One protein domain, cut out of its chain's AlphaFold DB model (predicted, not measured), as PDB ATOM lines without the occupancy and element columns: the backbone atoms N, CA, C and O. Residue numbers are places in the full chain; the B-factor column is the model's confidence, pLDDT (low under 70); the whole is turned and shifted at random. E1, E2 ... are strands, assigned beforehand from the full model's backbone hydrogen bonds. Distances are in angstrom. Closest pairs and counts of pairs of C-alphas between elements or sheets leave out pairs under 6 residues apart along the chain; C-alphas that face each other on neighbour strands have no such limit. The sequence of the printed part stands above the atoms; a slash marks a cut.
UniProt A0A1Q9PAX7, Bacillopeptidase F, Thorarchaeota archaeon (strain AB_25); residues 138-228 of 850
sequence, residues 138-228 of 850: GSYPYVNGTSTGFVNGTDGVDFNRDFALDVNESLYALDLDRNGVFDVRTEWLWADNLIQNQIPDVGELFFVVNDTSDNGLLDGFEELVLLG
ATOM      1  N   GLY A 138     290.212 331.384 242.998       85.19
ATOM      2  CA  GLY A 138     291.453 332.164 242.938       85.19
ATOM      3  C   GLY A 138     292.734 331.319 242.945       85.19
ATOM      4  O   GLY A 138     292.706 330.126 243.255       85.19
ATOM      5  N   SER A 139     293.851 331.959 242.582       89.94
ATOM      6  CA  SER A 139     295.188 331.347 242.540       89.94
ATOM      7  C   SER A 139     295.981 331.570 243.826       89.94
ATOM      8  O   SER A 139     295.985 332.668 244.402       89.94
ATOM      9  N   TYR A 140     296.711 330.535 244.229       88.38
ATOM     10  CA  TYR A 140     297.549 330.511 245.418       88.38
ATOM     11  C   TYR A 140     298.936 329.936 245.103       88.38
ATOM     12  O   TYR A 140     299.029 328.955 244.357       88.38
ATOM     13  N   PRO A 141     300.015 330.499 245.678       88.38
ATOM     14  CA  PRO A 141     301.351 329.949 245.507       88.38
ATOM     15  C   PRO A 141     301.459 328.538 246.089       88.38
ATOM     16  O   PRO A 141     301.009 328.271 247.208       88.38
ATOM     17  N   TYR A 142     302.105 327.650 245.340       89.19
ATOM     18  CA  TYR A 142     302.565 326.372 245.857       89.19
ATOM     19  C   TYR A 142     303.888 326.546 246.610       89.19
ATOM     20  O   TYR A 142     304.819 327.193 246.125       89.19
ATOM     21  N   VAL A 143     303.999 325.935 247.790       86.56
ATOM     22  CA  VAL A 143     305.238 325.917 248.571       86.56
ATOM     23  C   VAL A 143     305.753 324.491 248.668       86.56
ATOM     24  O   VAL A 143     305.154 323.618 249.297       86.56
ATOM     25  N   ASN A 144     306.916 324.278 248.057       82.62
ATOM     26  CA  ASN A 144     307.611 323.002 248.083       82.62
ATOM     27  C   ASN A 144     308.355 322.829 249.416       82.62
ATOM     28  O   ASN A 144     309.271 323.594 249.736       82.62
ATOM     29  N   GLY A 145     307.983 321.811 250.188       68.12
ATOM     30  CA  GLY A 145     308.647 321.457 251.436       68.12
ATOM     31  C   GLY A 145     309.912 320.617 251.228       68.12
ATOM     32  O   GLY A 145     310.712 320.471 252.161       68.12
ATOM     33  N   THR A 146     310.143 320.074 250.024       66.31
ATOM     34  CA  THR A 146     311.325 319.258 249.695       66.31
ATOM     35  C   THR A 146     311.974 319.631 248.347       66.31
ATOM     36  O   THR A 146     311.786 320.718 247.820       66.31
ATOM     37  N   SER A 147     312.863 318.778 247.818       63.31
ATOM     38  CA  SER A 147     313.558 319.007 246.533       63.31
ATOM     39  C   SER A 147     313.213 317.958 245.468       63.31
ATOM     40  O   SER A 147     313.864 317.909 244.425       63.31
ATOM     41  N   THR A 148     312.234 317.085 245.732       62.31
ATOM     42  CA  THR A 148     311.947 315.909 244.896       62.31
ATOM     43  C   THR A 148     310.446 315.630 244.789       62.31
ATOM     44  O   THR A 148     309.944 314.777 245.517       62.31
ATOM     45  N   GLY A 149     309.769 316.294 243.845       72.94
ATOM     46  CA  GLY A 149     308.346 316.075 243.540       72.94
ATOM     47  C   GLY A 149     307.399 316.420 244.696       72.94
ATOM     48  O   GLY A 149     307.854 316.827 245.761       72.94
ATOM     49  N   PHE A 150     306.094 316.252 244.467       86.38
ATOM     50  CA  PHE A 150     305.072 316.488 245.485       86.38
ATOM     51  C   PHE A 150     305.116 315.437 246.607       86.38
ATOM     52  O   PHE A 150     305.189 314.232 246.344       86.38
ATOM     53  N   VAL A 151     305.024 315.881 247.861       87.19
ATOM     54  CA  VAL A 151     305.049 315.047 249.067       87.19
ATOM     55  C   VAL A 151     303.883 315.393 249.999       87.19
ATOM     56  O   VAL A 151     303.852 316.446 250.638       87.19
ATOM     57  N   ASN A 152     302.967 314.428 250.159       88.38
ATOM     58  CA  ASN A 152     301.822 314.499 251.074       88.38
ATOM     59  C   ASN A 152     302.205 314.985 252.483       88.38
ATOM     60  O   ASN A 152     303.075 314.402 253.140       88.38
ATOM     61  N   GLY A 153     301.503 316.010 252.971       87.44
ATOM     62  CA  GLY A 153     301.656 316.575 254.312       87.44
ATOM     63  C   GLY A 153     302.987 317.287 254.568       87.44
ATOM     64  O   GLY A 153     303.285 317.607 255.716       87.44
ATOM     65  N   THR A 154     303.812 317.474 253.534       88.06
ATOM     66  CA  THR A 154     305.076 318.224 253.611       88.06
ATOM     67  C   THR A 154     305.030 319.463 252.735       88.06
ATOM     68  O   THR A 154     305.512 320.510 253.156       88.06
ATOM     69  N   ASP A 155     304.438 319.342 251.552       90.00
ATOM     70  CA  ASP A 155     304.226 320.464 250.649       90.00
ATOM     71  C   ASP A 155     302.864 321.106 250.928       90.00
ATOM     72  O   ASP A 155     301.994 320.494 251.562       90.00
ATOM     73  N   GLY A 156     302.667 322.345 250.484       90.12
ATOM     74  CA  GLY A 156     301.460 323.071 250.850       90.12
ATOM     75  C   GLY A 156     301.091 324.254 249.966       90.12
ATOM     76  O   GLY A 156     301.768 324.565 248.987       90.12
ATOM     77  N   VAL A 157     299.974 324.882 250.323       90.62
ATOM     78  CA  VAL A 157     299.399 326.061 249.671       90.62
ATOM     79  C   VAL A 157     299.575 327.275 250.575       90.62
ATOM     80  O   VAL A 157     299.154 327.244 251.724       90.62
ATOM     81  N   ASP A 158     300.171 328.349 250.067       87.94
ATOM     82  CA  ASP A 158     300.409 329.565 250.851       87.94
ATOM     83  C   ASP A 158     299.188 330.498 250.789       87.94
ATOM     84  O   ASP A 158     299.033 331.316 249.873       87.94
ATOM     85  N   PHE A 159     298.274 330.356 251.752       87.56
ATOM     86  CA  PHE A 159     297.070 331.185 251.805       87.56
ATOM     87  C   PHE A 159     297.384 332.611 252.251       87.56
ATOM     88  O   PHE A 159     296.704 333.555 251.832       87.56
ATOM     89  N   ASN A 160     298.363 332.766 253.143       86.56
ATOM     90  CA  ASN A 160     298.663 334.031 253.808       86.56
ATOM     91  C   ASN A 160     299.738 334.868 253.068       86.56
ATOM     92  O   ASN A 160     299.891 336.059 253.362       86.56
ATOM     93  N   ARG A 161     300.392 334.275 252.061       85.88
ATOM     94  CA  ARG A 161     301.455 334.825 251.206       85.88
ATOM     95  C   ARG A 161     302.721 335.221 251.966       85.88
ATOM     96  O   ARG A 161     303.362 336.221 251.622       85.88
ATOM     97  N   ASP A 162     303.068 334.484 253.017       85.94
ATOM     98  CA  ASP A 162     304.260 334.725 253.833       85.94
ATOM     99  C   ASP A 162     305.449 333.804 253.502       85.94
ATOM    100  O   ASP A 162     306.539 333.984 254.064       85.94
ATOM    101  N   PHE A 163     305.278 332.907 252.523       77.94
ATOM    102  CA  PHE A 163     306.260 331.931 252.050       77.94
ATOM    103  C   PHE A 163     306.710 330.912 253.112       77.94
ATOM    104  O   PHE A 163     307.767 330.283 252.963       77.94
ATOM    105  N   ALA A 164     305.939 330.737 254.184       83.12
ATOM    106  CA  ALA A 164     306.083 329.658 255.148       83.12
ATOM    107  C   ALA A 164     304.868 328.723 255.082       83.12
ATOM    108  O   ALA A 164     303.804 329.108 254.629       83.12
ATOM    109  N   LEU A 165     305.046 327.469 255.512       84.75
ATOM    110  CA  LEU A 165     303.945 326.512 255.605       84.75
ATOM    111  C   LEU A 165     303.408 326.450 257.031       84.75
ATOM    112  O   LEU A 165     304.088 325.948 257.935       84.75
ATOM    113  N   ASP A 166     302.173 326.910 257.206       85.44
ATOM    114  CA  ASP A 166     301.395 326.707 258.420       85.44
ATOM    115  C   ASP A 166     300.723 325.321 258.458       85.44
ATOM    116  O   ASP A 166     300.588 324.586 257.476       85.44
ATOM    117  N   VAL A 167     300.260 324.926 259.648       77.69
ATOM    118  CA  VAL A 167     299.650 323.602 259.874       77.69
ATOM    119  C   VAL A 167     298.333 323.390 259.112       77.69
ATOM    120  O   VAL A 167     297.924 322.256 258.898       77.69
ATOM    121  N   ASN A 168     297.652 324.466 258.715       81.94
ATOM    122  CA  ASN A 168     296.415 324.453 257.926       81.94
ATOM    123  C   ASN A 168     296.654 324.673 256.421       81.94
ATOM    124  O   ASN A 168     295.690 324.814 255.673       81.94
ATOM    125  N   GLU A 169     297.919 324.712 256.000       88.75
ATOM    126  CA  GLU A 169     298.363 324.917 254.617       88.75
ATOM    127  C   GLU A 169     298.956 323.642 254.002       88.75
ATOM    128  O   GLU A 169     299.310 323.615 252.829       88.75
ATOM    129  N   SER A 170     299.041 322.557 254.777       89.81
ATOM    130  CA  SER A 170     299.553 321.269 254.306       89.81
ATOM    131  C   SER A 170     298.613 320.628 253.283       89.81
ATOM    132  O   SER A 170     297.414 320.475 253.537       89.81
ATOM    133  N   LEU A 171     299.178 320.207 252.151       91.12
ATOM    134  CA  LEU A 171     298.450 319.576 251.057       91.12
ATOM    135  C   LEU A 171     298.628 318.062 251.031       91.12
ATOM    136  O   LEU A 171     299.661 317.501 251.406       91.12
ATOM    137  N   TYR A 172     297.611 317.410 250.491       90.50
ATOM    138  CA  TYR A 172     297.581 315.987 250.204       90.50
ATOM    139  C   TYR A 172     297.017 315.764 248.799       90.50
ATOM    140  O   TYR A 172     296.151 316.508 248.349       90.50
ATOM    141  N   ALA A 173     297.478 314.722 248.114       88.19
ATOM    142  CA  ALA A 173     296.973 314.309 246.811       88.19
ATOM    143  C   ALA A 173     296.038 313.103 246.920       88.19
ATOM    144  O   ALA A 173     296.253 312.180 247.716       88.19
ATOM    145  N   LEU A 174     295.028 313.080 246.055       82.38
ATOM    146  CA  LEU A 174     294.268 311.879 245.731       82.38
ATOM    147  C   LEU A 174     295.016 311.066 244.664       82.38
ATOM    148  O   LEU A 174     294.739 311.224 243.482       82.38
ATOM    149  N   ASP A 175     295.931 310.191 245.096       77.81
ATOM    150  CA  ASP A 175     296.668 309.260 244.220       77.81
ATOM    151  C   ASP A 175     295.720 308.174 243.658       77.81
ATOM    152  O   ASP A 175     295.328 307.225 244.360       77.81
ATOM    153  N   LEU A 176     295.284 308.357 242.408       74.94
ATOM    154  CA  LEU A 176     294.227 307.573 241.765       74.94
ATOM    155  C   LEU A 176     294.740 306.285 241.123       74.94
ATOM    156  O   LEU A 176     293.969 305.333 240.966       74.94
ATOM    157  N   ASP A 177     296.012 306.221 240.742       70.50
ATOM    158  CA  ASP A 177     296.591 305.035 240.107       70.50
ATOM    159  C   ASP A 177     297.493 304.215 241.055       70.50
ATOM    160  O   ASP A 177     297.847 303.067 240.742       70.50
ATOM    161  N   ARG A 178     297.746 304.745 242.261       72.56
ATOM    162  CA  ARG A 178     298.586 304.193 243.334       72.56
ATOM    163  C   ARG A 178     300.048 304.039 242.938       72.56
ATOM    164  O   ARG A 178     300.714 303.103 243.402       72.56
ATOM    165  N   ASN A 179     300.549 304.904 242.068       76.69
ATOM    166  CA  ASN A 179     301.951 304.895 241.674       76.69
ATOM    167  C   ASN A 179     302.842 305.687 242.664       76.69
ATOM    168  O   ASN A 179     304.067 305.538 242.617       76.69
ATOM    169  N   GLY A 180     302.247 306.449 243.596       78.50
ATOM    170  CA  GLY A 180     302.951 307.288 244.568       78.50
ATOM    171  C   GLY A 180     303.553 308.573 243.986       78.50
ATOM    172  O   GLY A 180     304.447 309.147 244.609       78.50
ATOM    173  N   VAL A 181     303.113 308.993 242.802       82.19
ATOM    174  CA  VAL A 181     303.568 310.154 242.029       82.19
ATOM    175  C   VAL A 181     302.346 310.972 241.640       82.19
ATOM    176  O   VAL A 181     301.498 310.497 240.897       82.19
ATOM    177  N   PHE A 182     302.299 312.219 242.107       85.69
ATOM    178  CA  PHE A 182     301.194 313.113 241.792       85.69
ATOM    179  C   PHE A 182     301.157 313.478 240.300       85.69
ATOM    180  O   PHE A 182     302.155 313.975 239.771       85.69
ATOM    181  N   ASP A 183     300.014 313.264 239.649       85.25
ATOM    182  CA  ASP A 183     299.740 313.698 238.272       85.25
ATOM    183  C   ASP A 183     298.786 314.898 238.267       85.25
ATOM    184  O   ASP A 183     297.580 314.770 238.500       85.25
ATOM    185  N   VAL A 184     299.327 316.068 237.921       86.75
ATOM    186  CA  VAL A 184     298.606 317.352 237.888       86.75
ATOM    187  C   VAL A 184     297.343 317.318 237.018       86.75
ATOM    188  O   VAL A 184     296.374 318.030 237.294       86.75
ATOM    189  N   ARG A 185     297.315 316.457 235.991       84.44
ATOM    190  CA  ARG A 185     296.231 316.389 235.007       84.44
ATOM    191  C   ARG A 185     295.095 315.460 235.417       84.44
ATOM    192  O   ARG A 185     293.974 315.624 234.929       84.44
ATOM    193  N   THR A 186     295.364 314.457 236.253       81.81
ATOM    194  CA  THR A 186     294.388 313.403 236.591       81.81
ATOM    195  C   THR A 186     294.053 313.324 238.074       81.81
ATOM    196  O   THR A 186     292.972 312.853 238.426       81.81
ATOM    197  N   GLU A 187     294.874 313.894 238.951       86.31
ATOM    198  CA  GLU A 187     294.733 313.794 240.405       86.31
ATOM    199  C   GLU A 187     294.463 315.160 241.032       86.31
ATOM    200  O   GLU A 187     294.824 316.190 240.469       86.31
ATOM    201  N   TRP A 188     293.790 315.191 242.182       89.31
ATOM    202  CA  TRP A 188     293.454 316.446 242.860       89.31
ATOM    203  C   TRP A 188     294.260 316.616 244.138       89.31
ATOM    204  O   TRP A 188     294.541 315.639 244.840       89.31
ATOM    205  N   LEU A 189     294.557 317.871 244.463       91.75
ATOM    206  CA  LEU A 189     295.126 318.265 245.746       91.75
ATOM    207  C   LEU A 189     294.015 318.737 246.674       91.75
ATOM    208  O   LEU A 189     293.033 319.326 246.223       91.75
ATOM    209  N   TRP A 190     294.183 318.523 247.970       92.19
ATOM    210  CA  TRP A 190     293.307 319.079 248.993       92.19
ATOM    211  C   TRP A 190     294.098 319.514 250.223       92.19
ATOM    212  O   TRP A 190     295.166 318.967 250.512       92.19
ATOM    213  N   ALA A 191     293.571 320.509 250.935       91.19
ATOM    214  CA  ALA A 191     294.135 321.006 252.186       91.19
ATOM    215  C   ALA A 191     293.409 320.394 253.394       91.19
ATOM    216  O   ALA A 191     292.199 320.572 253.545       91.19
ATOM    217  N   ASP A 192     294.161 319.734 254.280       85.19
ATOM    218  CA  ASP A 192     293.640 319.065 255.486       85.19
ATOM    219  C   ASP A 192     293.465 320.047 256.642       85.19
ATOM    220  O   ASP A 192     294.265 320.121 257.578       85.19
ATOM    221  N   ASN A 193     292.443 320.893 256.522       84.50
ATOM    222  CA  ASN A 193     292.254 322.052 257.387       84.50
ATOM    223  C   ASN A 193     291.088 321.915 258.379       84.50
ATOM    224  O   ASN A 193     290.963 322.770 259.263       84.50
ATOM    225  N   LEU A 194     290.267 320.859 258.286       84.31
ATOM    226  CA  LEU A 194     289.138 320.660 259.197       84.31
ATOM    227  C   LEU A 194     289.475 319.715 260.351       84.31
ATOM    228  O   LEU A 194     289.436 320.130 261.514       84.31
ATOM    229  N   ILE A 195     289.751 318.440 260.055       83.38
ATOM    230  CA  ILE A 195     289.923 317.392 261.080       83.38
ATOM    231  C   ILE A 195     291.389 316.958 261.220       83.38
ATOM    232  O   ILE A 195     291.748 316.419 262.272       83.38
ATOM    233  N   GLN A 196     292.256 317.252 260.243       83.12
ATOM    234  CA  GLN A 196     293.686 316.916 260.287       83.12
ATOM    235  C   GLN A 196     293.928 315.405 260.409       83.12
ATOM    236  O   GLN A 196     294.758 314.939 261.198       83.12
ATOM    237  N   ASN A 197     293.135 314.616 259.683       83.81
ATOM    238  CA  ASN A 197     293.125 313.151 259.739       83.81
ATOM    239  C   ASN A 197     293.732 312.492 258.482       83.81
ATOM    240  O   ASN A 197     293.776 311.259 258.419       83.81
ATOM    241  N   GLN A 198     294.224 313.291 257.529       83.25
ATOM    242  CA  GLN A 198     294.794 312.873 256.245       83.25
ATOM    243  C   GLN A 198     293.788 312.144 255.340       83.25
ATOM    244  O   GLN A 198     294.158 311.324 254.495       83.25
ATOM    245  N   ILE A 199     292.502 312.417 255.537       80.31
ATOM    246  CA  ILE A 199     291.371 311.919 254.764       80.31
ATOM    247  C   ILE A 199     290.542 313.152 254.390       80.31
ATOM    248  O   ILE A 199     290.111 313.849 255.299       80.31
ATOM    249  N   PRO A 200     290.268 313.406 253.099       81.62
ATOM    250  CA  PRO A 200     289.463 314.557 252.751       81.62
ATOM    251  C   PRO A 200     288.077 314.459 253.395       81.62
ATOM    252  O   PRO A 200     287.437 313.401 253.360       81.62
ATOM    253  N   ASP A 201     287.609 315.580 253.927       83.06
ATOM    254  CA  ASP A 201     286.372 315.782 254.662       83.06
ATOM    255  C   ASP A 201     285.493 316.855 254.008       83.06
ATOM    256  O   ASP A 201     285.948 317.770 253.322       83.06
ATOM    257  N   VAL A 202     284.168 316.726 254.169       78.44
ATOM    258  CA  VAL A 202     283.215 317.655 253.532       78.44
ATOM    259  C   VAL A 202     283.436 319.064 254.070       78.44
ATOM    260  O   VAL A 202     283.246 319.304 255.260       78.44
ATOM    261  N   GLY A 203     283.779 319.983 253.165       80.62
ATOM    262  CA  GLY A 203     284.100 321.377 253.470       80.62
ATOM    263  C   GLY A 203     285.585 321.720 253.337       80.62
ATOM    264  O   GLY A 203     285.923 322.896 253.433       80.62
ATOM    265  N   GLU A 204     286.454 320.737 253.104       88.25
ATOM    266  CA  GLU A 204     287.862 320.989 252.803       88.25
ATOM    267  C   GLU A 204     288.071 321.490 251.380       88.25
ATOM    268  O   GLU A 204     287.260 321.269 250.478       88.25
ATOM    269  N   LEU A 205     289.171 322.215 251.211       90.62
ATOM    270  CA  LEU A 205     289.480 322.947 249.997       90.62
ATOM    271  C   LEU A 205     290.239 322.046 249.031       90.62
ATOM    272  O   LEU A 205     291.266 321.481 249.402       90.62
ATOM    273  N   PHE A 206     289.744 321.952 247.800       93.31
ATOM    274  CA  PHE A 206     290.373 321.208 246.715       93.31
ATOM    275  C   PHE A 206     290.996 322.153 245.694       93.31
ATOM    276  O   PHE A 206     290.485 323.246 245.462       93.31
ATOM    277  N   PHE A 207     292.071 321.709 245.054       94.12
ATOM    278  CA  PHE A 207     292.823 322.499 244.092       94.12
ATOM    279  C   PHE A 207     293.101 321.713 242.819       94.12
ATOM    280  O   PHE A 207     293.293 320.491 242.839       94.12
ATOM    281  N   VAL A 208     293.191 322.461 241.727       92.75
ATOM    282  CA  VAL A 208     293.824 322.037 240.478       92.75
ATOM    283  C   VAL A 208     295.107 322.829 240.270       92.75
ATOM    284  O   VAL A 208     295.285 323.896 240.855       92.75
ATOM    285  N   VAL A 209     296.020 322.303 239.460       90.06
ATOM    286  CA  VAL A 209     297.317 322.937 239.209       90.06
ATOM    287  C   VAL A 209     297.269 323.676 237.883       90.06
ATOM    288  O   VAL A 209     296.903 323.095 236.863       90.06
ATOM    289  N   ASN A 210     297.661 324.947 237.887       87.19
ATOM    290  CA  ASN A 210     297.926 325.704 236.673       87.19
ATOM    291  C   ASN A 210     299.328 325.349 236.148       87.19
ATOM    292  O   ASN A 210     300.297 326.058 236.437       87.19
ATOM    293  N   ASP A 211     299.430 324.235 235.414       80.81
ATOM    294  CA  ASP A 211     300.679 323.745 234.812       80.81
ATOM    295  C   ASP A 211     301.150 324.679 233.685       80.81
ATOM    296  O   ASP A 211     300.943 324.450 232.494       80.81
ATOM    297  N   THR A 212     301.773 325.788 234.079       74.50
ATOM    298  CA  THR A 212     302.250 326.827 233.157       74.50
ATOM    299  C   THR A 212     303.474 326.354 232.365       74.50
ATOM    300  O   THR A 212     303.788 326.914 231.311       74.50
ATOM    301  N   SER A 213     304.180 325.334 232.863       70.06
ATOM    302  CA  SER A 213     305.387 324.788 232.248       70.06
ATOM    303  C   SER A 213     305.107 323.628 231.277       70.06
ATOM    304  O   SER A 213     305.997 323.276 230.496       70.06
ATOM    305  N   ASP A 214     303.880 323.088 231.284       71.56
ATOM    306  CA  ASP A 214     303.396 321.961 230.469       71.56
ATOM    307  C   ASP A 214     304.282 320.708 230.608       71.56
ATOM    308  O   ASP A 214     304.516 319.939 229.668       71.56
ATOM    309  N   ASN A 215     304.853 320.521 231.799       72.12
ATOM    310  CA  ASN A 215     305.754 319.409 232.084       72.12
ATOM    311  C   ASN A 215     305.049 318.254 232.824       72.12
ATOM    312  O   ASN A 215     305.640 317.178 232.968       72.12
ATOM    313  N   GLY A 216     303.787 318.446 233.230       74.06
ATOM    314  CA  GLY A 216     302.978 317.472 233.957       74.06
ATOM    315  C   GLY A 216     303.403 317.265 235.413       74.06
ATOM    316  O   GLY A 216     303.025 316.257 236.012       74.06
ATOM    317  N   LEU A 217     304.220 318.157 235.974       77.94
ATOM    318  CA  LEU A 217     304.737 318.100 237.337       77.94
ATOM    319  C   LEU A 217     304.223 319.293 238.144       77.94
ATOM    320  O   LEU A 217     303.970 320.366 237.614       77.94
ATOM    321  N   LEU A 218     304.103 319.091 239.455       83.31
ATOM    322  CA  LEU A 218     303.923 320.185 240.399       83.31
ATOM    323  C   LEU A 218     305.294 320.619 240.929       83.31
ATOM    324  O   LEU A 218     305.948 319.880 241.675       83.31
ATOM    325  N   ASP A 219     305.726 321.807 240.539       77.50
ATOM    326  CA  ASP A 219     306.959 322.462 240.940       77.50
ATOM    327  C   ASP A 219     306.718 323.924 241.383       77.50
ATOM    328  O   ASP A 219     305.595 324.366 241.602       77.50
ATOM    329  N   GLY A 220     307.794 324.648 241.707       73.69
ATOM    330  CA  GLY A 220     307.696 325.973 242.332       73.69
ATOM    331  C   GLY A 220     307.269 327.098 241.384       73.69
ATOM    332  O   GLY A 220     307.176 328.239 241.837       73.69
ATOM    333  N   PHE A 221     307.087 326.812 240.091       70.44
ATOM    334  CA  PHE A 221     306.609 327.772 239.096       70.44
ATOM    335  C   PHE A 221     305.098 327.679 238.850       70.44
ATOM    336  O   PHE A 221     304.539 328.597 238.251       70.44
ATOM    337  N   GLU A 222     304.436 326.615 239.305       81.31
ATOM    338  CA  GLU A 222     302.996 326.445 239.150       81.31
ATOM    339  C   GLU A 222     302.198 327.091 240.295       81.31
ATOM    340  O   GLU A 222     302.596 327.106 241.463       81.31
ATOM    341  N   GLU A 223     301.016 327.601 239.952       86.69
ATOM    342  CA  GLU A 223     300.029 328.064 240.926       86.69
ATOM    343  C   GLU A 223     298.944 327.010 241.146       86.69
ATOM    344  O   GLU A 223     298.574 326.256 240.243       86.69
ATOM    345  N   LEU A 224     298.382 327.004 242.351       90.88
ATOM    346  CA  LEU A 224     297.222 326.196 242.698       90.88
ATOM    347  C   LEU A 224     295.960 327.033 242.547       90.88
ATOM    348  O   LEU A 224     295.837 328.089 243.165       90.88
ATOM    349  N   VAL A 225     295.001 326.549 241.767       93.75
ATOM    350  CA  VAL A 225     293.703 327.201 241.597       93.75
ATOM    351  C   VAL A 225     292.678 326.493 242.467       93.75
ATOM    352  O   VAL A 225     292.449 325.288 242.328       93.75
ATOM    353  N   LEU A 226     292.078 327.243 243.388       94.50
ATOM    354  CA  LEU A 226     291.077 326.728 244.312       94.50
ATOM    355  C   LEU A 226     289.773 326.396 243.575       94.50
ATOM    356  O   LEU A 226     289.257 327.198 242.794       94.50
ATOM    357  N   LEU A 227     289.206 325.232 243.885       94.94
ATOM    358  CA  LEU A 227     287.859 324.857 243.480       94.94
ATOM    359  C   LEU A 227     286.848 325.545 244.406       94.94
ATOM    360  O   LEU A 227     286.719 325.176 245.575       94.94
ATOM    361  N   GLY A 228     286.186 326.590 243.907       93.00
ATOM    362  CA  GLY A 228     285.407 327.517 244.730       93.00
ATOM    363  C   GLY A 228     283.916 327.202 244.748       93.00
ATOM    364  O   GLY A 228     283.315 327.061 245.816       93.00
TER     365      GLY A 228
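AT A GLANCE: This is residues 138 to 228 of the 850 residues of the protein "Bacillopeptidase F" of Thorarchaeota archaeon (strain AB_25) (UniProt A0A1Q9PAX7). With little regular structure, the domain is one small sheet of five short strands, strongly twisted and curled like part of a barrel, with long loops between the strands. The 91 printed residues hold no named helix, and 21 lie in strands E1 to E5, class all strand. The antiparallel sheet runs E1 E5 E4 E3 E2; E2 to E5 form a meander, each strand the antiparallel neighbour of the one before. It is compact, radius of gyration of the C-alphas 11.9 A, spanning 32 by 31 by 26 A.

HOW THE PARTS SIT: Edge strand E1, residues 139 to 143, neighbours E5, residues 223 to 226, at 126 degrees; N 140 and O 224 are 2.8 A apart. Edge strand E2, residues 171 to 173, forms a hairpin with E3, residues 189 to 191; N 190 and O 172 are 2.8 A apart. E4, residues 205 to 210, pairs with E3 over 205 to 207 and E5 over 207 to 210; N 207 and O 189, and N 225 and O 208, are 2.8 A apart.

IN THESE COORDINATES: E1, 12.9 A long, begins at C-alpha 139 (295.188, 331.347, 242.540). E4 measures 16.0 A. E5 ends at C-alpha 226 (291.077, 326.728, 244.312).

THE WHOLE: The printed part has no cut. The four links are long. Residues 145 to 148 have pLDDT under 70.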